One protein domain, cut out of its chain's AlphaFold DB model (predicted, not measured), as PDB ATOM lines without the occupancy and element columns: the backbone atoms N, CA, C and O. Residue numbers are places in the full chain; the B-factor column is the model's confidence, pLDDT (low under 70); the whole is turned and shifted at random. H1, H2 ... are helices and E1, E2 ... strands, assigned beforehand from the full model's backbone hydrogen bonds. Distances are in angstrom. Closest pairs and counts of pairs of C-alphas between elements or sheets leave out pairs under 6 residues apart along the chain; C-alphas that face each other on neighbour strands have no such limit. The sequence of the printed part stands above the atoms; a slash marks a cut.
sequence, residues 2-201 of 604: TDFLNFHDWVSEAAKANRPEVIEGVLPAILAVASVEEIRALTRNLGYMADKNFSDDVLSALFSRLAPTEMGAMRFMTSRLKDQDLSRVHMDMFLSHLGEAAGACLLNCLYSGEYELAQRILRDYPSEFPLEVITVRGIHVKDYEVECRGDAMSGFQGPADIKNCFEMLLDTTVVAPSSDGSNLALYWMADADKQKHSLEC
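This is residues 2 to 201 of the 604 residues of an uncharacterized protein of Pseudomonas amygdali pv. lachrymans (UniProt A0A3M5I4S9). The model is an elongated pile of helices, running from the hairpin of H1 and H2 at one end, past H3 and H4, to H10, H11 and H12 at the other. H5 and H7 lie side by side in the middle, and the small sheet of E1, E2 and E3 packs on H7. The printed part has 200 residues, with twelve named helices and three strands in the order H1 to H8, E1 to E3, H9 to H12; the sheet order is E1 - E2 - E3, antiparallel, and the class is mostly helix. It is compact, with a radius of gyration of the C-alphas of 18.6 A, and spans 53 by 34 by 29 A.

H1, residues 4 to 16, and H2, residues 20 to 33, form a helical hairpin, with closest C-alphas Val 11 and Ile 23 at 5.9 A. H3, residues 36 to 49, touches H1, closest C-alphas Leu 42 and His 8 at 6.2 A. H4, residues 56 to 63, touches H2, closest C-alphas Val 58 and Pro 20 at 4.6 A. H5, residues 70 to 82, touches residues 44 to 49 of H3 alone, closest C-alphas Gly 72 and Gly 47 at 3.6 A. H6, residues 91 to 95, touches H5, closest C-alphas Phe 94 and Ala 73 at 4.8 A. H7, residues 99 to 112, touches H5 at a shallow tilt of 9 degrees, the same way, closest C-alphas Gly 99 and Glu 70 at 5.9 A; these two are the hub, touching four helices each. H8, residues 115 to 124, and H10, residues 159 to 170, form a bundle, a group of helices, with H7; Leu 110 and Cys 165 are the closest C-alphas of H7 and H10, 5.2 A. E1, residues 133 to 135, E2, residues 139 to 141, and E3, residues 144 to 146, form a meander, each strand the antiparallel neighbour of the one before; N 134 and O 140 are 2.9 A apart, N 146 and O 139 2.8 A. H7 is on the sheet, over E2 and E3, at a height of 8.4 A. H11, residues 184 to 190, is on the same face, making two layers, helices on one face of a sheet. H9, residues 150 to 155, touches H12, residues 192 to 200, closest C-alphas Gly 150 and Lys 194 at 4.4 A. Every O i to N i+4 pair is within hydrogen-bond range in H3, H4, H5, H6, H8 and H10; the others have H1 7 of 9, H2 8 of 10, H7 8 of 10, H12 3 of 5, H9 0 of 2 with 0 of 3 for O i to N i+3, and H11 0 of 3 with 3 of 4.

H1 begins at C-alpha 4 (15.571, -49.599, 34.831) and H12 ends at C-alpha 200 (49.517, -28.667, 70.342). From first to last C-alpha H2 measures 20.5 A, H7 20.4 A and H3 20.2 A.

The two farthest C-alphas, Thr 2 and Glu 200, are 57.2 A apart. The printed part has no cut. The link from H10 to H11, residues 171 to 183, is long. Mean pLDDT of the printed part is 79.5; 41 residues are under 70, among them 187 to 201.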
ATOM      1  N   THR A   2      10.106 -50.912  34.918       46.03
ATOM      2  CA  THR A   2      10.588 -52.107  35.649       46.03
ATOM      3  C   THR A   2      11.991 -52.594  35.261       46.03
ATOM      4  O   THR A   2      12.684 -53.111  36.127       46.03
ATOM      5  N   ASP A   3      12.456 -52.382  34.023       52.84
ATOM      6  CA  ASP A   3      13.811 -52.808  33.613       52.84
ATOM      7  C   ASP A   3      14.922 -51.876  34.130       52.84
ATOM      8  O   ASP A   3      16.051 -52.309  34.347       52.84
ATOM      9  N   PHE A   4      14.597 -50.608  34.405       50.38
ATOM     10  CA  PHE A   4      15.571 -49.599  34.831       50.38
ATOM     11  C   PHE A   4      16.045 -49.769  36.287       50.38
ATOM     12  O   PHE A   4      17.213 -49.531  36.590       50.38
ATOM     13  N   LEU A   5      15.166 -50.254  37.175       52.09
ATOM     14  CA  LEU A   5      15.504 -50.565  38.573       52.09
ATOM     15  C   LEU A   5      16.602 -51.639  38.687       52.09
ATOM     16  O   LEU A   5      17.408 -51.581  39.606       52.09
ATOM     17  N   ASN A   6      16.705 -52.555  37.717       62.47
ATOM     18  CA  ASN A   6      17.707 -53.625  37.741       62.47
ATOM     19  C   ASN A   6      19.109 -53.159  37.307       62.47
ATOM     20  O   ASN A   6      20.104 -53.686  37.796       62.47
ATOM     21  N   PHE A   7      19.219 -52.165  36.416       71.81
ATOM     22  CA  PHE A   7      20.517 -51.718  35.889       71.81
ATOM     23  C   PHE A   7      21.345 -50.940  36.908       71.81
ATOM     24  O   PHE A   7      22.552 -51.153  37.023       71.81
ATOM     25  N   HIS A   8      20.684 -50.066  37.667       70.38
ATOM     26  CA  HIS A   8      21.304 -49.355  38.777       70.38
ATOM     27  C   HIS A   8      21.905 -50.332  39.795       70.38
ATOM     28  O   HIS A   8      23.050 -50.166  40.218       70.38
ATOM     29  N   ASP A   9      21.145 -51.369  40.147       76.94
ATOM     30  CA  ASP A   9      21.560 -52.356  41.133       76.94
ATOM     31  C   ASP A   9      22.719 -53.206  40.611       76.94
ATOM     32  O   ASP A   9      23.650 -53.475  41.358       76.94
ATOM     33  N   TRP A  10      22.754 -53.547  39.320       80.56
ATOM     34  CA  TRP A  10      23.870 -54.308  38.744       80.56
ATOM     35  C   TRP A  10      25.187 -53.540  38.764       80.56
ATOM     36  O   TRP A  10      26.201 -54.084  39.195       80.56
ATOM     37  N   VAL A  11      25.179 -52.276  38.332       83.38
ATOM     38  CA  VAL A  11      26.383 -51.430  38.362       83.38
ATOM     39  C   VAL A  11      26.804 -51.166  39.811       83.38
ATOM     40  O   VAL A  11      27.988 -51.237  40.137       83.38
ATOM     41  N   SER A  12      25.835 -50.944  40.702       81.31
ATOM     42  CA  SER A  12      26.101 -50.702  42.121       81.31
ATOM     43  C   SER A  12      26.671 -51.929  42.838       81.31
ATOM     44  O   SER A  12      27.616 -51.806  43.615       81.31
ATOM     45  N   GLU A  13      26.115 -53.117  42.600       85.50
ATOM     46  CA  GLU A  13      26.605 -54.376  43.167       85.50
ATOM     47  C   GLU A  13      27.957 -54.773  42.568       85.50
ATOM     48  O   GLU A  13      28.834 -55.211  43.307       85.50
ATOM     49  N   ALA A  14      28.187 -54.543  41.269       86.88
ATOM     50  CA  ALA A  14      29.496 -54.757  40.653       86.88
ATOM     51  C   ALA A  14      30.575 -53.848  41.267       86.88
ATOM     52  O   ALA A  14      31.673 -54.319  41.567       86.88
ATOM     53  N   ALA A  15      30.249 -52.578  41.530       84.38
ATOM     54  CA  ALA A  15      31.146 -51.657  42.224       84.38
ATOM     55  C   ALA A  15      31.427 -52.113  43.667       84.38
ATOM     56  O   ALA A  15      32.585 -52.193  44.071       84.38
ATOM     57  N   LYS A  16      30.393 -52.508  44.432       84.19
ATOM     58  CA  LYS A  16      30.547 -53.073  45.792       84.19
ATOM     59  C   LYS A  16      31.369 -54.360  45.820       84.19
ATOM     60  O   LYS A  16      32.124 -54.572  46.762       84.19
ATOM     61  N   ALA A  17      31.230 -55.207  44.803       87.06
ATOM     62  CA  ALA A  17      31.981 -56.449  44.658       87.06
ATOM     63  C   ALA A  17      33.388 -56.247  44.064       87.06
ATOM     64  O   ALA A  17      34.099 -57.231  43.854       87.06
ATOM     65  N   ASN A  18      33.786 -55.000  43.788       86.31
ATOM     66  CA  ASN A  18      35.062 -54.631  43.184       86.31
ATOM     67  C   ASN A  18      35.333 -55.330  41.836       86.31
ATOM     68  O   ASN A  18      36.385 -55.935  41.635       86.31
ATOM     69  N   ARG A  19      34.346 -55.295  40.930       90.94
ATOM     70  CA  ARG A  19      34.364 -55.961  39.612       90.94
ATOM     71  C   ARG A  19      34.370 -54.930  38.467       90.94
ATOM     72  O   ARG A  19      33.336 -54.764  37.809       90.94
ATOM     73  N   PRO A  20      35.482 -54.208  38.228       90.06
ATOM     74  CA  PRO A  20      35.555 -53.168  37.196       90.06
ATOM     75  C   PRO A  20      35.238 -53.704  35.794       90.06
ATOM     76  O   PRO A  20      34.545 -53.046  35.026       90.06
ATOM     77  N   GLU A  21      35.617 -54.943  35.486       92.50
ATOM     78  CA  GLU A  21      35.376 -55.561  34.181       92.50
ATOM     79  C   GLU A  21      33.883 -55.784  33.883       92.50
ATOM     80  O   GLU A  21      33.452 -55.737  32.729       92.50
ATOM     81  N   VAL A  22      33.066 -55.990  34.923       89.50
ATOM     82  CA  VAL A  22      31.605 -56.096  34.778       89.50
ATOM     83  C   VAL A  22      31.011 -54.723  34.477       89.50
ATOM     84  O   VAL A  22      30.119 -54.605  33.638       89.50
ATOM     85  N   ILE A  23      31.529 -53.680  35.124       89.44
ATOM     86  CA  ILE A  23      31.107 -52.297  34.893       89.44
ATOM     87  C   ILE A  23      31.451 -51.891  33.458       89.44
ATOM     88  O   ILE A  23      30.568 -51.446  32.728       89.44
ATOM     89  N   GLU A  24      32.685 -52.125  33.012       90.12
ATOM     90  CA  GLU A  24      33.127 -51.819  31.645       90.12
ATOM     91  C   GLU A  24      32.315 -52.559  30.574       90.12
ATOM     92  O   GLU A  24      32.039 -52.001  29.510       90.12
ATOM     93  N   GLY A  25      31.903 -53.800  30.850       87.44
ATOM     94  CA  GLY A  25      31.093 -54.594  29.929       87.44
ATOM     95  C   GLY A  25      29.626 -54.156  29.846       87.44
ATOM     96  O   GLY A  25      29.012 -54.268  28.784       87.44
ATOM     97  N   VAL A  26      29.050 -53.665  30.947       87.00
ATOM     98  CA  VAL A  26      27.601 -53.416  31.057       87.00
ATOM     99  C   VAL A  26      27.251 -51.933  30.901       87.00
ATOM    100  O   VAL A  26      26.242 -51.600  30.275       87.00
ATOM    101  N   LEU A  27      28.091 -51.027  31.405       87.00
ATOM    102  CA  LEU A  27      27.829 -49.588  31.411       87.00
ATOM    103  C   LEU A  27      27.619 -48.989  30.007       87.00
ATOM    104  O   LEU A  27      26.646 -48.255  29.832       87.00
ATOM    105  N   PRO A  28      28.424 -49.319  28.970       87.56
ATOM    106  CA  PRO A  28      28.215 -48.772  27.628       87.56
ATOM    107  C   PRO A  28      26.867 -49.173  27.022       87.56
ATOM    108  O   PRO A  28      26.223 -48.366  26.353       87.56
ATOM    109  N   ALA A  29      26.428 -50.410  27.272       84.94
ATOM    110  CA  ALA A  29      25.145 -50.902  26.788       84.94
ATOM    111  C   ALA A  29      23.980 -50.188  27.483       84.94
ATOM    112  O   ALA A  29      23.032 -49.797  26.806       84.94
ATOM    113  N   ILE A  30      24.080 -49.953  28.800       84.38
ATOM    114  CA  ILE A  30      23.095 -49.166  29.560       84.38
ATOM    115  C   ILE A  30      22.997 -47.747  28.993       84.38
ATOM    116  O   ILE A  30      21.900 -47.281  28.697       84.38
ATOM    117  N   LEU A  31      24.132 -47.071  28.793       85.62
ATOM    118  CA  LEU A  31      24.164 -45.696  28.282       85.62
ATOM    119  C   LEU A  31      23.595 -45.563  26.864       85.62
ATOM    120  O   LEU A  31      23.068 -44.510  26.520       85.62
ATOM    121  N   ALA A  32      23.677 -46.616  26.049       85.88
ATOM    122  CA  ALA A  32      23.141 -46.617  24.690       85.88
ATOM    123  C   ALA A  32      21.606 -46.724  24.629       85.88
ATOM    124  O   ALA A  32      21.015 -46.329  23.623       85.88
ATOM    125  N   VAL A  33      20.967 -47.281  25.664       84.25
ATOM    126  CA  VAL A  33      19.517 -47.558  25.673       84.25
ATOM    127  C   VAL A  33      18.737 -46.720  26.684       84.25
ATOM    128  O   VAL A  33      17.520 -46.602  26.548       84.25
ATOM    129  N   ALA A  34      19.409 -46.148  27.685       82.81
ATOM    130  CA  ALA A  34      18.784 -45.331  28.716       82.81
ATOM    131  C   ALA A  34      18.342 -43.957  28.183       82.81
ATOM    132  O   ALA A  34      19.038 -43.305  27.403       82.81
ATOM    133  N   SER A  35      17.186 -43.490  28.650       84.88
ATOM    134  CA  SER A  35      16.732 -42.110  28.452       84.88
ATOM    135  C   SER A  35      17.591 -41.102  29.225       84.88
ATOM    136  O   SER A  35      18.366 -41.446  30.119       84.88
ATOM    137  N   VAL A  36      17.440 -39.816  28.907       82.56
ATOM    138  CA  VAL A  36      18.186 -38.734  29.569       82.56
ATOM    139  C   VAL A  36      17.859 -38.668  31.065       82.56
ATOM    140  O   VAL A  36      18.752 -38.480  31.891       82.56
ATOM    141  N   GLU A  37      16.592 -38.850  31.439       82.12
ATOM    142  CA  GLU A  37      16.138 -38.874  32.831       82.12
ATOM    143  C   GLU A  37      16.733 -40.056  33.606       82.12
ATOM    144  O   GLU A  37      17.147 -39.912  34.757       82.12
ATOM    145  N   GLU A  38      16.818 -41.209  32.950       82.00
ATOM    146  CA  GLU A  38      17.413 -42.434  33.475       82.00
ATOM    147  C   GLU A  38      18.925 -42.281  33.682       82.00
ATOM    148  O   GLU A  38      19.433 -42.557  34.769       82.00
ATOM    149  N   ILE A  39      19.644 -41.731  32.703       81.94
ATOM    150  CA  ILE A  39      21.073 -41.418  32.840       81.94
ATOM    151  C   ILE A  39      21.301 -40.444  34.004       81.94
ATOM    152  O   ILE A  39      22.200 -40.658  34.819       81.94
ATOM    153  N   ARG A  40      20.458 -39.413  34.162       79.69
ATOM    154  CA  ARG A  40      20.541 -38.483  35.305       79.69
ATOM    155  C   ARG A  40      20.322 -39.180  36.648       79.69
ATOM    156  O   ARG A  40      21.042 -38.884  37.600       79.69
ATOM    157  N   ALA A  41      19.352 -40.090  36.739       79.62
ATOM    158  CA  ALA A  41      19.090 -40.857  37.956       79.62
ATOM    159  C   ALA A  41      20.260 -41.792  38.306       79.62
ATOM    160  O   ALA A  41      20.695 -41.825  39.457       79.62
ATOM    161  N   LEU A  42      20.818 -42.483  37.305       79.44
ATOM    162  CA  LEU A  42      22.003 -43.329  37.459       79.44
ATOM    163  C   LEU A  42      23.205 -42.513  37.950       79.44
ATOM    164  O   LEU A  42      23.823 -42.875  38.946       79.44
ATOM    165  N   THR A  43      23.489 -41.379  37.306       78.31
ATOM    166  CA  THR A  43      24.610 -40.494  37.669       78.31
ATOM    167  C   THR A  43      24.470 -39.981  39.103       78.31
ATOM    168  O   THR A  43      25.428 -40.005  39.874       78.31
ATOM    169  N   ARG A  44      23.255 -39.577  39.501       76.50
ATOM    170  CA  ARG A  44      22.965 -39.131  40.868       76.50
ATOM    171  C   ARG A  44      23.243 -40.232  41.887       76.50
ATOM    172  O   ARG A  44      23.904 -39.968  42.886       76.50
ATOM    173  N   ASN A  45      22.770 -41.450  41.631       77.38
ATOM    174  CA  ASN A  45      22.958 -42.562  42.555       77.38
ATOM    175  C   ASN A  45      24.422 -43.006  42.660       77.38
ATOM    176  O   ASN A  45      24.903 -43.246  43.765       77.38
ATOM    177  N   LEU A  46      25.149 -43.048  41.542       74.19
ATOM    178  CA  LEU A  46      26.586 -43.335  41.540       74.19
ATOM    179  C   LEU A  46      27.383 -42.255  42.288       74.19
ATOM    180  O   LEU A  46      28.346 -42.583  42.977       74.19
ATOM    181  N   GLY A  47      26.937 -40.994  42.254       67.50
ATOM    182  CA  GLY A  47      27.498 -39.915  43.074       67.50
ATOM    183  C   GLY A  47      27.414 -40.181  44.585       67.50
ATOM    184  O   GLY A  47      28.358 -39.883  45.310       67.50
ATOM    185  N   TYR A  48      26.350 -40.833  45.074       67.31
ATOM    186  CA  TYR A  48      26.270 -41.282  46.477       67.31
ATOM    187  C   TYR A  48      27.249 -42.416  46.800       67.31
ATOM    188  O   TYR A  48      27.538 -42.668  47.968       67.31
ATOM    189  N   MET A  49      27.742 -43.122  45.783       68.12
ATOM    190  CA  MET A  49      28.682 -44.221  45.954       68.12
ATOM    191  C   MET A  49      30.147 -43.775  45.890       68.12
ATOM    192  O   MET A  49      31.002 -44.527  46.346       68.12
ATOM    193  N   ALA A  50      30.442 -42.567  45.397       64.06
ATOM    194  CA  ALA A  50      31.804 -42.028  45.287       64.06
ATOM    195  C   ALA A  50      32.511 -41.824  46.649       64.06
ATOM    196  O   ALA A  50      33.735 -41.773  46.716       64.06
ATOM    197  N   ASP A  51      31.740 -41.795  47.738       64.75
ATOM    198  CA  ASP A  51      32.209 -41.766  49.134       64.75
ATOM    199  C   ASP A  51      32.829 -43.110  49.595       64.75
ATOM    200  O   ASP A  51      33.496 -43.194  50.619       64.75
ATOM    201  N   LYS A  52      32.639 -44.206  48.848       61.78
ATOM    202  CA  LYS A  52      33.059 -45.552  49.279       61.78
ATOM    203  C   LYS A  52      34.518 -45.869  48.924       61.78
ATOM    204  O   LYS A  52      35.050 -45.381  47.925       61.78
ATOM    205  N   ASN A  53      35.122 -46.778  49.701       67.00
ATOM    206  CA  ASN A  53      36.443 -47.395  49.478       67.00
ATOM    207  C   ASN A  53      36.456 -48.324  48.250       67.00
ATOM    208  O   ASN A  53      36.749 -49.516  48.354       67.00
ATOM    209  N   PHE A  54      36.072 -47.815  47.083       78.75
ATOM    210  CA  PHE A  54      36.259 -48.532  45.831       78.75
ATOM    211  C   PHE A  54      37.706 -48.457  45.375       78.75
ATOM    212  O   PHE A  54      38.403 -47.483  45.654       78.75
ATOM    213  N   SER A  55      38.133 -49.488  44.643       82.88
ATOM    214  CA  SER A  55      39.410 -49.442  43.942       82.88
ATOM    215  C   SER A  55      39.396 -48.380  42.844       82.88
ATOM    216  O   SER A  55      38.346 -48.049  42.283       82.88
ATOM    217  N   ASP A  56      40.586 -47.899  42.499       84.25
ATOM    218  CA  ASP A  56      40.796 -46.972  41.388       84.25
ATOM    219  C   ASP A  56      40.262 -47.537  40.063       84.25
ATOM    220  O   ASP A  56      39.624 -46.820  39.294       84.25
ATOM    221  N   ASP A  57      40.389 -48.849  39.842       87.38
ATOM    222  CA  ASP A  57      39.863 -49.512  38.645       87.38
ATOM    223  C   ASP A  57      38.335 -49.389  38.539       87.38
ATOM    224  O   ASP A  57      37.796 -49.140  37.460       87.38
ATOM    225  N   VAL A  58      37.615 -49.517  39.659       87.31
ATOM    226  CA  VAL A  58      36.151 -49.346  39.693       87.31
ATOM    227  C   VAL A  58      35.763 -47.892  39.442       87.31
ATOM    228  O   VAL A  58      34.819 -47.633  38.694       87.31
ATOM    229  N   LEU A  59      36.482 -46.939  40.037       86.19
ATOM    230  CA  LEU A  59      36.237 -45.513  39.816       86.19
ATOM    231  C   LEU A  59      36.485 -45.131  38.353       86.19
ATOM    232  O   LEU A  59      35.646 -44.472  37.742       86.19
ATOM    233  N   SER A  60      37.579 -45.613  37.764       87.62
ATOM    234  CA  SER A  60      37.895 -45.430  36.347       87.62
ATOM    235  C   SER A  60      36.819 -46.041  35.441       87.62
ATOM    236  O   SER A  60      36.320 -45.374  34.529       87.62
ATOM    237  N   ALA A  61      36.377 -47.270  35.727       87.81
ATOM    238  CA  ALA A  61      35.333 -47.947  34.960       87.81
ATOM    239  C   ALA A  61      33.988 -47.196  34.992       87.81
ATOM    240  O   ALA A  61      33.289 -47.135  33.979       87.81
ATOM    241  N   LEU A  62      33.632 -46.599  36.133       86.56
ATOM    242  CA  LEU A  62      32.403 -45.818  36.288       86.56
ATOM    243  C   LEU A  62      32.503 -44.445  35.614       86.56
ATOM    244  O   LEU A  62      31.657 -44.088  34.790       86.56
ATOM    245  N   PHE A  63      33.532 -43.672  35.960       85.81
ATOM    246  CA  PHE A  63      33.560 -42.235  35.691       85.81
ATOM    247  C   PHE A  63      34.309 -41.842  34.411       85.81
ATOM    248  O   PHE A  63      34.175 -40.717  33.938       85.81
ATOM    249  N   SER A  64      34.999 -42.778  33.747       83.12
ATOM    250  CA  SER A  64      35.533 -42.547  32.391       83.12
ATOM    251  C   SER A  64      34.443 -42.385  31.320       83.12
ATOM    252  O   SER A  64      34.708 -41.868  30.233       83.12
ATOM    253  N   ARG A  65      33.218 -42.855  31.596       82.44
ATOM    254  CA  ARG A  65      32.080 -42.839  30.656       82.44
ATOM    255  C   ARG A  65      30.886 -42.025  31.150       82.44
ATOM    256  O   ARG A  65      30.067 -41.616  30.330       82.44
ATOM    257  N   LEU A  66      30.789 -41.793  32.456       84.75
ATOM    258  CA  LEU A  66      29.763 -40.976  33.100       84.75
ATOM    259  C   LEU A  66      30.438 -39.893  33.929       84.75
ATOM    260  O   LEU A  66      31.120 -40.199  34.898       84.75
ATOM    261  N   ALA A  67      30.212 -38.629  33.580       84.06
ATOM    262  CA  ALA A  67      30.698 -37.518  34.388       84.06
ATOM    263  C   ALA A  67      30.096 -37.585  35.808       84.06
ATOM    264  O   ALA A  67      28.885 -37.794  35.932       84.06
ATOM    265  N   PRO A  68      30.894 -37.413  36.878       86.62
ATOM    266  CA  PRO A  68      30.354 -37.329  38.229       86.62
ATOM    267  C   PRO A  68      29.434 -36.107  38.376       86.62
ATOM    268  O   PRO A  68      29.609 -35.088  37.709       86.62
ATOM    269  N   THR A  69      28.433 -36.204  39.255       87.69
ATOM    270  CA  THR A  69      27.647 -35.029  39.667       87.69
ATOM    271  C   THR A  69      28.465 -34.135  40.597       87.69
ATOM    272  O   THR A  69      29.356 -34.639  41.275       87.69
ATOM    273  N   GLU A  70      28.100 -32.856  40.726       89.00
ATOM    274  CA  GLU A  70      28.724 -31.925  41.690       89.00
ATOM    275  C   GLU A  70      28.742 -32.496  43.115       89.00
ATOM    276  O   GLU A  70      29.784 -32.578  43.757       89.00
ATOM    277  N   MET A  71      27.600 -33.019  43.574       86.00
ATOM    278  CA  MET A  71      27.483 -33.692  44.872       86.00
ATOM    279  C   MET A  71      28.374 -34.944  44.977       86.00
ATOM    280  O   MET A  71      28.917 -35.229  46.040       86.00
ATOM    281  N   GLY A  72      28.518 -35.716  43.894       87.12
ATOM    282  CA  GLY A  72      29.385 -36.896  43.862       87.12
ATOM    283  C   GLY A  72      30.869 -36.534  43.890       87.12
ATOM    284  O   GLY A  72      31.635 -37.173  44.608       87.12
ATOM    285  N   ALA A  73      31.254 -35.484  43.164       89.56
ATOM    286  CA  ALA A  73      32.591 -34.910  43.189       89.56
ATOM    287  C   ALA A  73      32.938 -34.370  44.572       89.56
ATOM    288  O   ALA A  73      33.946 -34.773  45.142       89.56
ATOM    289  N   MET A  74      32.065 -33.553  45.160       88.94
ATOM    290  CA  MET A  74      32.255 -33.032  46.508       88.94
ATOM    291  C   MET A  74      32.432 -34.156  47.532       88.94
ATOM    292  O   MET A  74      33.382 -34.126  48.304       88.94
ATOM    293  N   ARG A  75      31.568 -35.180  47.511       86.56
ATOM    294  CA  ARG A  75      31.686 -36.340  48.409       86.56
ATOM    295  C   ARG A  75      33.014 -37.054  48.239       86.56
ATOM    296  O   ARG A  75      33.695 -37.268  49.231       86.56
ATOM    297  N   PHE A  76      33.392 -37.377  47.001       88.06
ATOM    298  CA  PHE A  76      34.675 -38.014  46.714       88.06
ATOM    299  C   PHE A  76      35.834 -37.223  47.328       88.06
ATOM    300  O   PHE A  76      36.648 -37.796  48.051       88.06
ATOM    301  N   MET A  77      35.875 -35.912  47.075       88.69
ATOM    302  CA  MET A  77      36.917 -35.030  47.594       88.69
ATOM    303  C   MET A  77      36.914 -35.027  49.126       88.69
ATOM    304  O   MET A  77      37.935 -35.354  49.727       88.69
ATOM    305  N   THR A  78      35.769 -34.772  49.765       86.12
ATOM    306  CA  THR A  78      35.633 -34.749  51.231       86.12
ATOM    307  C   THR A  78      36.090 -36.057  51.885       86.12
ATOM    308  O   THR A  78      36.809 -36.014  52.881       86.12
ATOM    309  N   SER A  79      35.769 -37.228  51.321       84.56
ATOM    310  CA  SER A  79      36.217 -38.509  51.893       84.56
ATOM    311  C   SER A  79      37.744 -38.667  51.857       84.56
ATOM    312  O   SER A  79      38.310 -39.209  52.799       84.56
ATOM    313  N   ARG A  80      38.424 -38.183  50.803       85.62
ATOM    314  CA  ARG A  80      39.900 -38.256  50.660       85.62
ATOM    315  C   ARG A  80      40.637 -37.185  51.465       85.62
ATOM    316  O   ARG A  80      41.806 -37.369  51.803       85.62
ATOM    317  N   LEU A  81      39.966 -36.072  51.757       82.25
ATOM    318  CA  LEU A  81      40.441 -35.095  52.738       82.25
ATOM    319  C   LEU A  81      40.405 -35.697  54.148       82.25
ATOM    320  O   LEU A  81      41.318 -35.489  54.937       82.25
ATOM    321  N   LYS A  82      39.369 -36.491  54.443       78.50
ATOM    322  CA  LYS A  82      39.178 -37.131  55.746       78.50
ATOM    323  C   LYS A  82      40.095 -38.332  55.991       78.50
ATOM    324  O   LYS A  82      40.529 -38.538  57.120       78.50
ATOM    325  N   ASP A  83      40.336 -39.149  54.972       79.25
ATOM    326  CA  ASP A  83      41.123 -40.377  55.079       79.25
ATOM    327  C   ASP A  83      42.271 -40.356  54.058       79.25
ATOM    328  O   ASP A  83      42.063 -40.538  52.854       79.25
ATOM    329  N   GLN A  84      43.486 -40.103  54.557       75.38
ATOM    330  CA  GLN A  84      44.703 -40.024  53.745       75.38
ATOM    331  C   GLN A  84      45.150 -41.388  53.195       75.38
ATOM    332  O   GLN A  84      45.925 -41.416  52.239       75.38
ATOM    333  N   ASP A  85      44.645 -42.503  53.737       79.81
ATOM    334  CA  ASP A  85      44.951 -43.843  53.223       79.81
ATOM    335  C   ASP A  85      44.180 -44.145  51.923       79.81
ATOM    336  O   ASP A  85      44.490 -45.102  51.205       79.81
ATOM    337  N   LEU A  86      43.171 -43.331  51.590       82.12
ATOM    338  CA  LEU A  86      42.416 -43.470  50.353       82.12
ATOM    339  C   LEU A  86      43.189 -42.931  49.150       82.12
ATOM    340  O   LEU A  86      43.805 -41.867  49.179       82.12
ATOM    341  N   SER A  87      43.075 -43.650  48.032       84.12
ATOM    342  CA  SER A  87      43.728 -43.255  46.787       84.12
ATOM    343  C   SER A  87      43.251 -41.889  46.285       84.12
ATOM    344  O   SER A  87      42.051 -41.582  46.241       84.12
ATOM    345  N   ARG A  88      44.235 -41.099  45.847       87.06
ATOM    346  CA  ARG A  88      44.098 -39.751  45.283       87.06
ATOM    347  C   ARG A  88      44.285 -39.708  43.760       87.06
ATOM    348  O   ARG A  88      44.175 -38.642  43.162       87.06
ATOM    349  N   VAL A  89      44.514 -40.856  43.111       88.31
ATOM    350  CA  VAL A  89      44.837 -40.963  41.668       88.31
ATOM    351  C   VAL A  89      43.805 -40.269  40.772       88.31
ATOM    352  O   VAL A  89      44.158 -39.686  39.751       88.31
ATOM    353  N   HIS A  90      42.529 -40.297  41.159       87.19
ATOM    354  CA  HIS A  90      41.434 -39.745  40.361       87.19
ATOM    355  C   HIS A  90      40.961 -38.350  40.790       87.19
ATOM    356  O   HIS A  90      39.954 -37.883  40.263       87.19
ATOM    357  N   MET A  91      41.666 -37.652  41.690       88.38
ATOM    358  CA  MET A  91      41.242 -36.325  42.165       88.38
ATOM    359  C   MET A  91      40.977 -35.334  41.026       88.38
ATOM    360  O   MET A  91      39.947 -34.673  41.041       88.38
ATOM    361  N   ASP A  92      41.828 -35.292  39.997       89.75
ATOM    362  CA  ASP A  92      41.654 -34.388  38.849       89.75
ATOM    363  C   ASP A  92      40.325 -34.594  38.107       89.75
ATOM    364  O   ASP A  92      39.694 -33.639  37.640       89.75
ATOM    365  N   MET A  93      39.876 -35.849  38.018       88.44
ATOM    366  CA  MET A  93      38.625 -36.204  37.355       88.44
ATOM    367  C   MET A  93      37.427 -35.619  38.101       88.44
ATOM    368  O   MET A  93      36.538 -35.048  37.474       88.44
ATOM    369  N   PHE A  94      37.407 -35.727  39.428       90.38
ATOM    370  CA  PHE A  94      36.303 -35.214  40.240       90.38
ATOM    371  C   PHE A  94      36.396 -33.704  40.446       90.38
ATOM    372  O   PHE A  94      35.372 -33.028  40.392       90.38
ATOM    373  N   LEU A  95      37.607 -33.163  40.590       92.19
ATOM    374  CA  LEU A  95      37.833 -31.737  40.791       92.19
ATOM    375  C   LEU A  95      37.206 -30.898  39.677       92.19
ATOM    376  O   LEU A  95      36.558 -29.909  39.977       92.19
ATOM    377  N   SER A  96      37.337 -31.331  38.417       92.06
ATOM    378  CA  SER A  96      36.773 -30.643  37.242       92.06
ATOM    379  C   SER A  96      35.237 -30.608  37.184       92.06
ATOM    380  O   SER A  96      34.669 -29.892  36.356       92.06
ATOM    381  N   HIS A  97      34.559 -31.338  38.072       91.31
ATOM    382  CA  HIS A  97      33.103 -31.461  38.123       91.31
ATOM    383  C   HIS A  97      32.497 -30.887  39.412       91.31
ATOM    384  O   HIS A  97      31.353 -31.205  39.727       91.31
ATOM    385  N   LEU A  98      33.231 -30.057  40.166       91.94
ATOM    386  CA  LEU A  98      32.714 -29.470  41.408       91.94
ATOM    387  C   LEU A  98      31.578 -28.464  41.175       91.94
ATOM    388  O   LEU A  98      30.620 -28.466  41.943       91.94
ATOM    389  N   GLY A  99      31.662 -27.636  40.130       92.50
ATOM    390  CA  GLY A  99      30.629 -26.641  39.811       92.50
ATOM    391  C   GLY A  99      30.301 -25.743  41.009       92.50
ATOM    392  O   GLY A  99      31.212 -25.211  41.641       92.50
ATOM    393  N   GLU A 100      29.021 -25.618  41.365       91.88
ATOM    394  CA  GLU A 100      28.594 -24.797  42.511       91.88
ATOM    395  C   GLU A 100      29.045 -25.357  43.875       91.88
ATOM    396  O   GLU A 100      29.101 -24.621  44.863       91.88
ATOM    397  N   ALA A 101      29.416 -26.643  43.944       91.44
ATOM    398  CA  ALA A 101      29.952 -27.269  45.154       91.44
ATOM    399  C   ALA A 101      31.415 -26.885  45.438       91.44
ATOM    400  O   ALA A 101      31.941 -27.220  46.505       91.44
ATOM    401  N   ALA A 102      32.086 -26.194  44.507       93.69
ATOM    402  CA  ALA A 102      33.489 -25.806  44.638       93.69
ATOM    403  C   ALA A 102      33.750 -25.006  45.919       93.69
ATOM    404  O   ALA A 102      34.732 -25.261  46.612       93.69
ATOM    405  N   GLY A 103      32.830 -24.114  46.288       91.62
ATOM    406  CA  GLY A 103      32.939 -23.309  47.498       91.62
ATOM    407  C   GLY A 103      32.933 -24.114  48.798       91.62
ATOM    408  O   GLY A 103      33.786 -23.917  49.662       91.62
ATOM    409  N   ALA A 104      32.012 -25.072  48.922       90.88
ATOM    410  CA  ALA A 104      31.968 -25.951  50.088       90.88
ATOM    411  C   ALA A 104      33.185 -26.891  50.138       90.88
ATOM    412  O   ALA A 104      33.745 -27.132  51.208       90.88
ATOM    413  N   CYS A 105      33.637 -27.383  48.977       91.38
ATOM    414  CA  CYS A 105      34.849 -28.193  48.875       91.38
ATOM    415  C   CYS A 105      36.106 -27.400  49.265       91.38
ATOM    416  O   CYS A 105      36.971 -27.949  49.944       91.38
ATOM    417  N   LEU A 106      36.203 -26.122  48.879       92.75
ATOM    418  CA  LEU A 106      37.305 -25.247  49.278       92.75
ATOM    419  C   LEU A 106      37.362 -25.099  50.799       92.75
ATOM    420  O   LEU A 106      38.430 -25.288  51.373       92.75
ATOM    421  N   LEU A 107      36.228 -24.846  51.465       88.94
ATOM    422  CA  LEU A 107      36.201 -24.763  52.930       88.94
ATOM    423  C   LEU A 107      36.633 -26.077  53.594       88.94
ATOM    424  O   LEU A 107      37.438 -26.040  54.520       88.94
ATOM    425  N   ASN A 108      36.191 -27.234  53.086       87.81
ATOM    426  CA  ASN A 108      36.674 -28.528  53.582       87.81
ATOM    427  C   ASN A 108      38.200 -28.679  53.407       87.81
ATOM    428  O   ASN A 108      38.864 -29.174  54.312       87.81
ATOM    429  N   CYS A 109      38.775 -28.228  52.282       88.25
ATOM    430  CA  CYS A 109      40.230 -28.260  52.074       88.25
ATOM    431  C   CYS A 109      40.960 -27.399  53.109       88.25
ATOM    432  O   CYS A 109      41.941 -27.850  53.695       88.25
ATOM    433  N   LEU A 110      40.463 -26.185  53.363       85.81
ATOM    434  CA  LEU A 110      41.053 -25.267  54.338       85.81
ATOM    435  C   LEU A 110      40.986 -25.826  55.763       85.81
ATOM    436  O   LEU A 110      41.959 -25.710  56.504       85.81
ATOM    437  N   TYR A 111      39.884 -26.484  56.129       81.00
ATOM    438  CA  TYR A 111      39.739 -27.128  57.439       81.00
ATOM    439  C   TYR A 111      40.602 -28.382  57.590       81.00
ATOM    440  O   TYR A 111      41.009 -28.697  58.702       81.00
ATOM    441  N   SER A 112      40.907 -29.081  56.497       79.62
ATOM    442  CA  SER A 112      41.790 -30.254  56.509       79.62
ATOM    443  C   SER A 112      43.273 -29.934  56.299       79.62
ATOM    444  O   SER A 112      44.102 -30.837  56.395       79.62
ATOM    445  N   GLY A 113      43.624 -28.676  56.023       79.31
ATOM    446  CA  GLY A 113      45.006 -28.247  55.787       79.31
ATOM    447  C   GLY A 113      45.549 -28.467  54.382       79.31
ATOM    448  O   GLY A 113      46.750 -28.384  54.159       79.31
ATOM    449  N   GLU A 114      44.676 -28.694  53.407       84.38
ATOM    450  CA  GLU A 114      45.043 -28.965  52.014       84.38
ATOM    451  C   GLU A 114      45.099 -27.652  51.216       84.38
ATOM    452  O   GLU A 114      44.291 -27.395  50.314       84.38
ATOM    453  N   TYR A 115      46.050 -26.786  51.584       86.62
ATOM    454  CA  TYR A 115      46.158 -25.421  51.059       86.62
ATOM    455  C   TYR A 115      46.370 -25.367  49.538       86.62
ATOM    456  O   TYR A 115      45.703 -24.597  48.843       86.62
ATOM    457  N   GLU A 116      47.248 -26.211  48.988       89.06
ATOM    458  CA  GLU A 116      47.515 -26.251  47.541       89.06
ATOM    459  C   GLU A 116      46.257 -26.600  46.733       89.06
ATOM    460  O   GLU A 116      45.994 -26.040  45.662       89.06
ATOM    461  N   LEU A 117      45.437 -27.512  47.262       90.00
ATOM    462  CA  LEU A 117      44.173 -27.889  46.647       90.00
ATOM    463  C   LEU A 117      43.147 -26.755  46.742       90.00
ATOM    464  O   LEU A 117      42.442 -26.495  45.765       90.00
ATOM    465  N   ALA A 118      43.097 -26.039  47.868       91.56
ATOM    466  CA  ALA A 118      42.256 -24.855  48.020       91.56
ATOM    467  C   ALA A 118      42.634 -23.755  47.010       91.56
ATOM    468  O   ALA A 118      41.762 -23.244  46.304       91.56
ATOM    469  N   GLN A 119      43.931 -23.459  46.845       93.19
ATOM    470  CA  GLN A 119      44.422 -22.518  45.827       93.19
ATOM    471  C   GLN A 119      44.015 -22.938  44.412       93.19
ATOM    472  O   GLN A 119      43.634 -22.109  43.580       93.19
ATOM    473  N   ARG A 120      44.087 -24.239  44.127       93.56
ATOM    474  CA  ARG A 120      43.662 -24.782  42.843       93.56
ATOM    475  C   ARG A 120      42.165 -24.594  42.610       93.56
ATOM    476  O   ARG A 120      41.800 -24.148  41.526       93.56
ATOM    477  N   ILE A 121      41.317 -24.883  43.598       94.75
ATOM    478  CA  ILE A 121      39.867 -24.664  43.491       94.75
ATOM    479  C   ILE A 121      39.569 -23.182  43.243       94.75
ATOM    480  O   ILE A 121      38.810 -22.866  42.329       94.75
ATOM    481  N   LEU A 122      40.213 -22.278  43.988       94.38
ATOM    482  CA  LEU A 122      40.052 -20.831  43.824       94.38
ATOM    483  C   LEU A 122      40.380 -20.371  42.394       94.38
ATOM    484  O   LEU A 122      39.658 -19.567  41.805       94.38
ATOM    485  N   ARG A 123      41.454 -20.913  41.810       94.62
ATOM    486  CA  ARG A 123      41.872 -20.609  40.435       94.62
ATOM    487  C   ARG A 123      40.940 -21.207  39.382       94.62
ATOM    488  O   ARG A 123      40.693 -20.566  38.363       94.62
ATOM    489  N   ASP A 124      40.491 -22.441  39.589       94.94
ATOM    490  CA  ASP A 124      39.732 -23.196  38.592       94.94
ATOM    491  C   ASP A 124      38.232 -22.794  38.597       94.94
ATOM    492  O   ASP A 124      37.564 -22.936  37.572       94.94
ATOM    493  N   TYR A 125      37.724 -22.213  39.698       94.75
ATOM    494  CA  TYR A 125      36.316 -21.812  39.891       94.75
ATOM    495  C   TYR A 125      36.111 -20.338  40.320       94.75
ATOM    496  O   TYR A 125      35.348 -20.070  41.247       94.75
ATOM    497  N   PRO A 126      36.714 -19.338  39.648       92.94
ATOM    498  CA  PRO A 126      36.684 -17.944  40.105       92.94
ATOM    499  C   PRO A 126      35.273 -17.325  40.156       92.94
ATOM    500  O   PRO A 126      35.078 -16.325  40.837       92.94
ATOM    501  N   SER A 127      34.288 -17.894  39.447       91.62
ATOM    502  CA  SER A 127      32.891 -17.427  39.455       91.62
ATOM    503  C   SER A 127      32.150 -17.689  40.761       91.62
ATOM    504  O   SER A 127      31.107 -17.083  40.988       91.62
ATOM    505  N   GLU A 128      32.659 -18.596  41.594       91.56
ATOM    506  CA  GLU A 128      31.997 -18.993  42.835       91.56
ATOM    507  C   GLU A 128      32.338 -18.067  44.010       91.56
ATOM    508  O   GLU A 128      31.740 -18.200  45.072       91.56
ATOM    509  N   PHE A 129      33.267 -17.123  43.825       90.25
ATOM    510  CA  PHE A 129      33.797 -16.258  44.878       90.25
ATOM    511  C   PHE A 129      33.326 -14.797  44.718       90.25
ATOM    512  O   PHE A 129      33.197 -14.315  43.587       90.25
ATOM    513  N   PRO A 130      33.100 -14.058  45.821       90.25
ATOM    514  CA  PRO A 130      33.269 -14.487  47.210       90.25
ATOM    515  C   PRO A 130      32.156 -15.444  47.675       90.25
ATOM    516  O   PRO A 130      30.998 -15.317  47.285       90.25
ATOM    517  N   LEU A 131      32.522 -16.404  48.524       89.44
ATOM    518  CA  LEU A 131      31.636 -17.432  49.065       89.44
ATOM    519  C   LEU A 131      30.709 -16.857  50.132       89.44
ATOM    520  O   LEU A 131      31.178 -16.299  51.120       89.44
ATOM    521  N   GLU A 132      29.406 -17.085  50.001       88.69
ATOM    522  CA  GLU A 132      28.448 -16.811  51.075       88.69
ATOM    523  C   GLU A 132      28.285 -18.047  51.968       88.69
ATOM    524  O   GLU A 132      27.821 -19.103  51.524       88.69
ATOM    525  N   VAL A 133      28.667 -17.910  53.240       86.69
ATOM    526  CA  VAL A 133      28.587 -18.979  54.242       86.69
ATOM    527  C   VAL A 133      27.357 -18.779  55.117       86.69
ATOM    528  O   VAL A 133      27.139 -17.694  55.655       86.69
ATOM    529  N   ILE A 134      26.563 -19.834  55.300       86.81
ATOM    530  CA  ILE A 134      25.349 -19.808  56.126       86.81
ATOM    531  C   ILE A 134      25.396 -20.873  57.223       86.81
ATOM    532  O   ILE A 134      25.914 -21.974  57.033       86.81
ATOM    533  N   THR A 135      24.811 -20.558  58.379       76.88
ATOM    534  CA  THR A 135      24.759 -21.438  59.555       76.88
ATOM    535  C   THR A 135      23.331 -21.921  59.817       76.88
ATOM    536  O   THR A 135      22.639 -21.479  60.733       76.88
ATOM    537  N   VAL A 136      22.849 -22.859  58.997       77.75
ATOM    538  CA  VAL A 136      21.529 -23.489  59.172       77.75
ATOM    539  C   VAL A 136      21.720 -24.988  59.362       77.75
ATOM    540  O   VAL A 136      21.955 -25.711  58.405       77.75
ATOM    541  N   ARG A 137      21.605 -25.469  60.610       74.38
ATOM    542  CA  ARG A 137      21.846 -26.885  60.981       74.38
ATOM    543  C   ARG A 137      23.241 -27.406  60.581       74.38
ATOM    544  O   ARG A 137      23.393 -28.592  60.336       74.38
ATOM    545  N   GLY A 138      24.234 -26.522  60.538       76.12
ATOM    546  CA  GLY A 138      25.594 -26.800  60.070       76.12
ATOM    547  C   GLY A 138      26.124 -25.633  59.241       76.12
ATOM    548  O   GLY A 138      25.377 -24.691  58.961       76.12
ATOM    549  N   ILE A 139      27.398 -25.694  58.851       82.62
ATOM    550  CA  ILE A 139      27.985 -24.735  57.907       82.62
ATOM    551  C   ILE A 139      27.620 -25.176  56.493       82.62
ATOM    552  O   ILE A 139      27.797 -26.342  56.149       82.62
ATOM    553  N   HIS A 140      27.120 -24.253  55.680       86.94
ATOM    554  CA  HIS A 140      26.829 -24.506  54.273       86.94
ATOM    555  C   HIS A 140      27.360 -23.377  53.394       86.94
ATOM    556  O   HIS A 140      27.429 -22.223  53.822       86.94
ATOM    557  N   VAL A 141      27.673 -23.723  52.148       89.19
ATOM    558  CA  VAL A 141      27.869 -22.781  51.042       89.19
ATOM    559  C   VAL A 141      26.832 -23.127  49.987       89.19
ATOM    560  O   VAL A 141      26.822 -24.250  49.478       89.19
ATOM    561  N   LYS A 142      25.937 -22.182  49.677       88.19
ATOM    562  CA  LYS A 142      24.723 -22.464  48.891       88.19
ATOM    563  C   LYS A 142      23.954 -23.650  49.511       88.19
ATOM    564  O   LYS A 142      23.650 -23.623  50.701       88.19
ATOM    565  N   ASP A 143      23.685 -24.694  48.728       87.19
ATOM    566  CA  ASP A 143      22.974 -25.910  49.149       87.19
ATOM    567  C   ASP A 143      23.914 -27.047  49.607       87.19
ATOM    568  O   ASP A 143      23.463 -28.170  49.855       87.19
ATOM    569  N   TYR A 144      25.221 -26.786  49.708       88.88
ATOM    570  CA  TYR A 144      26.242 -27.794  49.993       88.88
ATOM    571  C   TYR A 144      26.754 -27.694  51.436       88.88
ATOM    572  O   TYR A 144      27.244 -26.650  51.868       88.88
ATOM    573  N   GLU A 145      26.646 -28.797  52.179       86.25
ATOM    574  CA  GLU A 145      27.093 -28.913  53.575       86.25
ATOM    575  C   GLU A 145      28.620 -29.005  53.672       86.25
ATOM    576  O   GLU A 145      29.254 -29.806  52.989       86.25
ATOM    577  N   VAL A 146      29.210 -28.214  54.562       85.19
ATOM    578  CA  VAL A 146      30.645 -28.219  54.861       85.19
ATOM    579  C   VAL A 146      30.883 -29.109  56.081       85.19
ATOM    580  O   VAL A 146      30.359 -28.854  57.170       85.19
ATOM    581  N   GLU A 147      31.692 -30.156  55.925       76.50
ATOM    582  CA  GLU A 147      31.985 -31.089  57.012       76.50
ATOM    583  C   GLU A 147      33.096 -30.532  57.910       76.50
ATOM    584  O   GLU A 147      34.278 -30.568  57.586       76.50
ATOM    585  N   CYS A 148      32.708 -30.042  59.089       62.56
ATOM    586  CA  CYS A 148      33.614 -29.421  60.057       62.56
ATOM    587  C   CYS A 148      33.920 -30.388  61.209       62.56
ATOM    588  O   CYS A 148      33.331 -30.282  62.296       62.56
ATOM    589  N   ARG A 149      34.795 -31.375  60.992       58.22
ATOM    590  CA  ARG A 149      35.193 -32.308  62.057       58.22
ATOM    591  C   ARG A 149      36.629 -32.063  62.523       58.22
ATOM    592  O   ARG A 149      37.510 -31.809  61.714       58.22
ATOM    593  N   GLY A 150      36.857 -32.140  63.836       52.50
ATOM    594  CA  GLY A 150      38.167 -31.864  64.445       52.50
ATOM    595  C   GLY A 150      39.192 -32.987  64.281       52.50
ATOM    596  O   GLY A 150      40.378 -32.746  64.443       52.50
ATOM    597  N   ASP A 151      38.749 -34.194  63.924       52.12
ATOM    598  CA  ASP A 151      39.599 -35.338  63.566       52.12
ATOM    599  C   ASP A 151      40.223 -35.207  62.161       52.12
ATOM    600  O   ASP A 151      41.142 -35.954  61.838       52.12
ATOM    601  N   ALA A 152      39.768 -34.254  61.339       50.38
ATOM    602  CA  ALA A 152      40.203 -34.070  59.951       50.38
ATOM    603  C   ALA A 152      41.414 -33.129  59.775       50.38
ATOM    604  O   ALA A 152      41.788 -32.835  58.644       50.38
ATOM    605  N   MET A 153      42.031 -32.658  60.865       56.28
ATOM    606  CA  MET A 153      43.158 -31.705  60.844       56.28
ATOM    607  C   MET A 153      44.541 -32.379  60.789       56.28
ATOM    608  O   MET A 153      45.542 -31.797  61.190       56.28
ATOM    609  N   SER A 154      44.609 -33.613  60.288       56.88
ATOM    610  CA  SER A 154      45.857 -34.370  60.112       56.88
ATOM    611  C   SER A 154      46.659 -33.974  58.863       56.88
ATOM    612  O   SER A 154      47.758 -34.487  58.665       56.88
ATOM    613  N   GLY A 155      46.115 -33.111  57.993       61.75
ATOM    614  CA  GLY A 155      46.747 -32.711  56.730       61.75
ATOM    615  C   GLY A 155      47.727 -31.543  56.825       61.75
ATOM    616  O   GLY A 155      48.504 -31.346  55.896       61.75
ATOM    617  N   PHE A 156      47.737 -30.793  57.929       72.31
ATOM    618  CA  PHE A 156      48.681 -29.692  58.109       72.31
ATOM    619  C   PHE A 156      50.106 -30.223  58.300       72.31
ATOM    620  O   PHE A 156      50.365 -30.975  59.241       72.31
ATOM    621  N   GLN A 157      51.036 -29.818  57.433       69.50
ATOM    622  CA  GLN A 157      52.431 -30.264  57.509       69.50
ATOM    623  C   GLN A 157      53.305 -29.308  58.328       69.50
ATOM    624  O   GLN A 157      54.390 -29.693  58.767       69.50
ATOM    625  N   GLY A 158      52.827 -28.085  58.578       69.69
ATOM    626  CA  GLY A 158      53.482 -27.121  59.454       69.69
ATOM    627  C   GLY A 158      52.704 -25.811  59.649       69.69
ATOM    628  O   GLY A 158      51.614 -25.638  59.094       69.69
ATOM    629  N   PRO A 159      53.269 -24.862  60.420       70.69
ATOM    630  CA  PRO A 159      52.642 -23.571  60.722       70.69
ATOM    631  C   PRO A 159      52.319 -22.727  59.482       70.69
ATOM    632  O   PRO A 159      51.306 -22.029  59.458       70.69
ATOM    633  N   ALA A 160      53.136 -22.834  58.429       74.38
ATOM    634  CA  ALA A 160      52.928 -22.122  57.171       74.38
ATOM    635  C   ALA A 160      51.620 -22.522  56.465       74.38
ATOM    636  O   ALA A 160      50.882 -21.643  56.024       74.38
ATOM    637  N   ASP A 161      51.290 -23.818  56.397       73.69
ATOM    638  CA  ASP A 161      50.045 -24.300  55.773       73.69
ATOM    639  C   ASP A 161      48.820 -23.768  56.509       73.69
ATOM    640  O   ASP A 161      47.830 -23.362  55.904       73.69
ATOM    641  N   ILE A 162      48.916 -23.730  57.836       74.44
ATOM    642  CA  ILE A 162      47.859 -23.238  58.710       74.44
ATOM    643  C   ILE A 162      47.685 -21.746  58.477       74.44
ATOM    644  O   ILE A 162      46.595 -21.324  58.099       74.44
ATOM    645  N   LYS A 163      48.758 -20.956  58.590       76.62
ATOM    646  CA  LYS A 163      48.732 -19.520  58.293       76.62
ATOM    647  C   LYS A 163      48.095 -19.236  56.932       76.62
ATOM    648  O   LYS A 163      47.168 -18.439  56.848       76.62
ATOM    649  N   ASN A 164      48.537 -19.937  55.896       81.44
ATOM    650  CA  ASN A 164      48.043 -19.797  54.534       81.44
ATOM    651  C   ASN A 164      46.545 -20.130  54.404       81.44
ATOM    652  O   ASN A 164      45.787 -19.375  53.786       81.44
ATOM    653  N   CYS A 165      46.093 -21.234  55.010       81.88
ATOM    654  CA  CYS A 165      44.677 -21.591  55.044       81.88
ATOM    655  C   CYS A 165      43.844 -20.530  55.773       81.88
ATOM    656  O   CYS A 165      42.768 -20.147  55.314       81.88
ATOM    657  N   PHE A 166      44.357 -20.030  56.896       79.50
ATOM    658  CA  PHE A 166      43.709 -19.008  57.706       79.50
ATOM    659  C   PHE A 166      43.611 -17.657  57.006       79.50
ATOM    660  O   PHE A 166      42.556 -17.024  57.050       79.50
ATOM    661  N   GLU A 167      44.676 -17.217  56.343       80.69
ATOM    662  CA  GLU A 167      44.667 -15.993  55.543       80.69
ATOM    663  C   GLU A 167      43.623 -16.081  54.423       80.69
ATOM    664  O   GLU A 167      42.863 -15.135  54.224       80.69
ATOM    665  N   MET A 168      43.491 -17.242  53.771       86.94
ATOM    666  CA  MET A 168      42.470 -17.457  52.742       86.94
ATOM    667  C   MET A 168      41.034 -17.424  53.297       86.94
ATOM    668  O   MET A 168      40.143 -16.912  52.622       86.94
ATOM    669  N   LEU A 169      40.791 -17.918  54.519       82.94
ATOM    670  CA  LEU A 169      39.471 -17.831  55.174       82.94
ATOM    671  C   LEU A 169      39.058 -16.386  55.507       82.94
ATOM    672  O   LEU A 169      37.867 -16.095  55.638       82.94
ATOM    673  N   LEU A 170      40.027 -15.488  55.689       78.50
ATOM    674  CA  LEU A 170      39.787 -14.083  56.026       78.50
ATOM    675  C   LEU A 170      39.758 -13.150  54.822       78.50
ATOM    676  O   LEU A 170      39.305 -12.009  54.948       78.50
ATOM    677  N   ASP A 171      40.245 -13.602  53.672       84.69
ATOM    678  CA  ASP A 171      40.206 -12.812  52.456       84.69
ATOM    679  C   ASP A 171      38.749 -12.594  52.024       84.69
ATOM    680  O   ASP A 171      38.065 -13.508  51.567       84.69
ATOM    681  N   THR A 172      38.277 -11.349  52.132       83.38
ATOM    682  CA  THR A 172      36.909 -10.960  51.747       83.38
ATOM    683  C   THR A 172      36.597 -11.151  50.261       83.38
ATOM    684  O   THR A 172      35.432 -11.129  49.866       83.38
ATOM    685  N   THR A 173      37.626 -11.315  49.422       85.25
ATOM    686  CA  THR A 173      37.465 -11.674  48.008       85.25
ATOM    687  C   THR A 173      37.202 -13.169  47.820       85.25
ATOM    688  O   THR A 173      36.635 -13.557  46.800       85.25
ATOM    689  N   VAL A 174      37.543 -13.990  48.819       87.31
ATOM    690  CA  VAL A 174      37.301 -15.436  48.856       87.31
ATOM    691  C   VAL A 174      36.057 -15.761  49.677       87.31
ATOM    692  O   VAL A 174      35.210 -16.508  49.203       87.31
ATOM    693  N   VAL A 175      35.889 -15.197  50.872       85.50
ATOM    694  CA  VAL A 175      34.730 -15.432  51.748       85.50
ATOM    695  C   VAL A 175      34.007 -14.116  52.006       85.50
ATOM    696  O   VAL A 175      34.573 -13.177  52.561       85.50
ATOM    697  N   ALA A 176      32.734 -14.040  51.627       84.19
ATOM    698  CA  ALA A 176      31.921 -12.860  51.867       84.19
ATOM    699  C   ALA A 176      31.647 -12.703  53.376       84.19
ATOM    700  O   ALA A 176      31.284 -13.680  54.040       84.19
ATOM    701  N   PRO A 177      31.769 -11.485  53.934       76.06
ATOM    702  CA  PRO A 177      31.354 -11.237  55.305       76.06
ATOM    703  C   PRO A 177      29.844 -11.452  55.436       76.06
ATOM    704  O   PRO A 177      29.072 -11.127  54.528       76.06
ATOM    705  N   SER A 178      29.403 -11.968  56.581       73.06
ATOM    706  CA  SER A 178      27.975 -12.071  56.869       73.06
ATOM    707  C   SER A 178      27.331 -10.679  56.990       73.06
ATOM    708  O   SER A 178      27.993  -9.650  57.167       73.06
ATOM    709  N   SER A 179      25.999 -10.642  56.996       72.75
ATOM    710  CA  SER A 179      25.227  -9.408  57.192       72.75
ATOM    711  C   SER A 179      25.474  -8.703  58.533       72.75
ATOM    712  O   SER A 179      25.199  -7.511  58.642       72.75
ATOM    713  N   ASP A 180      25.940  -9.426  59.556       66.69
ATOM    714  CA  ASP A 180      26.285  -8.874  60.874       66.69
ATOM    715  C   ASP A 180      27.791  -8.600  61.038       66.69
ATOM    716  O   ASP A 180      28.226  -8.172  62.105       66.69
ATOM    717  N   GLY A 181      28.577  -8.791  59.973       64.94
ATOM    718  CA  GLY A 181      30.024  -8.584  59.965       64.94
ATOM    719  C   GLY A 181      30.829  -9.729  60.581       64.94
ATOM    720  O   GLY A 181      32.051  -9.624  60.656       64.94
ATOM    721  N   SER A 182      30.180 -10.816  61.010       65.56
ATOM    722  CA  SER A 182      30.869 -12.022  61.460       65.56
ATOM    723  C   SER A 182      31.465 -12.806  60.284       65.56
ATOM    724  O   SER A 182      30.897 -12.903  59.194       65.56
ATOM    725  N   ASN A 183      32.642 -13.396  60.493       69.75
ATOM    726  CA  ASN A 183      33.212 -14.317  59.519       69.75
ATOM    727  C   ASN A 183      32.773 -15.746  59.864       69.75
ATOM    728  O   ASN A 183      33.420 -16.450  60.637       69.75
ATOM    729  N   LEU A 184      31.631 -16.164  59.312       72.19
ATOM    730  CA  LEU A 184      31.028 -17.473  59.587       72.19
ATOM    731  C   LEU A 184      31.896 -18.654  59.118       72.19
ATOM    732  O   LEU A 184      31.727 -19.763  59.624       72.19
ATOM    733  N   ALA A 185      32.866 -18.435  58.222       71.50
ATOM    734  CA  ALA A 185      33.859 -19.448  57.856       71.50
ATOM    735  C   ALA A 185      34.850 -19.756  58.995       71.50
ATOM    736  O   ALA A 185      35.573 -20.745  58.949       71.50
ATOM    737  N   LEU A 186      34.859 -18.949  60.058       72.44
ATOM    738  CA  LEU A 186      35.616 -19.210  61.281       72.44
ATOM    739  C   LEU A 186      34.799 -20.000  62.313       72.44
ATOM    740  O   LEU A 186      35.275 -20.244  63.413       72.44
ATOM    741  N   TYR A 187      33.564 -20.417  62.011       65.75
ATOM    742  CA  TYR A 187      32.682 -21.056  62.999       65.75
ATOM    743  C   TYR A 187      33.241 -22.368  63.571       65.75
ATOM    744  O   TYR A 187      33.012 -22.685  64.738       65.75
ATOM    745  N   TRP A 188      34.024 -23.125  62.798       62.06
ATOM    746  CA  TRP A 188      34.735 -24.306  63.306       62.06
ATOM    747  C   TRP A 188      35.721 -23.958  64.438       62.06
ATOM    748  O   TRP A 188      36.007 -24.808  65.279       62.06
ATOM    749  N   MET A 189      36.171 -22.699  64.513       58.16
ATOM    750  CA  MET A 189      37.013 -22.176  65.587       58.16
ATOM    751  C   MET A 189      36.246 -21.865  66.884       58.16
ATOM    752  O   MET A 189      36.840 -21.435  67.870       58.16
ATOM    753  N   ALA A 190      34.931 -22.055  66.926       53.94
ATOM    754  CA  ALA A 190      34.180 -21.931  68.172       53.94
ATOM    755  C   ALA A 190      34.280 -23.197  69.054       53.94
ATOM    756  O   ALA A 190      33.849 -23.173  70.206       53.94
ATOM    757  N   ASP A 191      34.828 -24.301  68.528       58.69
ATOM    758  CA  ASP A 191      34.886 -25.604  69.199       58.69
ATOM    759  C   ASP A 191      36.280 -25.859  69.808       58.69
ATOM    760  O   ASP A 191      37.205 -26.329  69.139       58.69
ATOM    761  N   ALA A 192      36.430 -25.511  71.091       50.53
ATOM    762  CA  ALA A 192      37.704 -25.516  71.818       50.53
ATOM    763  C   ALA A 192      38.392 -26.897  71.874       50.53
ATOM    764  O   ALA A 192      39.622 -26.973  71.836       50.53
ATOM    765  N   ASP A 193      37.625 -27.990  71.905       53.69
ATOM    766  CA  ASP A 193      38.175 -29.353  71.973       53.69
ATOM    767  C   ASP A 193      38.826 -29.768  70.650       53.69
ATOM    768  O   ASP A 193      39.851 -30.451  70.634       53.69
ATOM    769  N   LYS A 194      38.262 -29.318  69.523       56.16
ATOM    770  CA  LYS A 194      38.806 -29.593  68.186       56.16
ATOM    771  C   LYS A 194      40.098 -28.823  67.929       56.16
ATOM    772  O   LYS A 194      40.961 -29.308  67.209       56.16
ATOM    773  N   GLN A 195      40.248 -27.652  68.540       56.16
ATOM    774  CA  GLN A 195      41.429 -26.801  68.394       56.16
ATOM    775  C   GLN A 195      42.633 -27.298  69.172       56.16
ATOM    776  O   GLN A 195      43.754 -27.114  68.713       56.16
ATOM    777  N   LYS A 196      42.416 -27.915  70.337       53.22
ATOM    778  CA  LYS A 196      43.491 -28.331  71.244       53.22
ATOM    779  C   LYS A 196      44.548 -29.185  70.542       53.22
ATOM    780  O   LYS A 196      45.732 -28.908  70.679       53.22
ATOM    781  N   HIS A 197      44.124 -30.139  69.714       53.19
ATOM    782  CA  HIS A 197      45.048 -31.008  68.985       53.19
ATOM    783  C   HIS A 197      45.849 -30.262  67.903       53.19
ATOM    784  O   HIS A 197      47.043 -30.494  67.749       53.19
ATOM    785  N   SER A 198      45.225 -29.318  67.193       54.12
ATOM    786  CA  SER A 198      45.918 -28.487  66.199       54.12
ATOM    787  C   SER A 198      46.851 -27.463  66.841       54.12
ATOM    788  O   SER A 198      47.938 -27.236  66.329       54.12
ATOM    789  N   LEU A 199      46.465 -26.883  67.981       54.81
ATOM    790  CA  LEU A 199      47.274 -25.938  68.757       54.81
ATOM    791  C   LEU A 199      48.514 -26.605  69.378       54.81
ATOM    792  O   LEU A 199      49.582 -25.994  69.410       54.81
ATOM    793  N   GLU A 200      48.399 -27.863  69.821       53.97
ATOM    794  CA  GLU A 200      49.517 -28.667  70.342       53.97
ATOM    795  C   GLU A 200      50.611 -28.925  69.286       53.97
ATOM    796  O   GLU A 200      51.777 -29.087  69.640       53.97
ATOM    797  N   CYS A 201      50.264 -28.914  67.993       51.44
ATOM    798  CA  CYS A 201      51.205 -29.098  66.883       51.44
ATOM    799  C   CYS A 201      51.797 -27.787  66.328       51.44
ATOM    800  O   CYS A 201      52.626 -27.840  65.421       51.44
TER     801      CYS A 201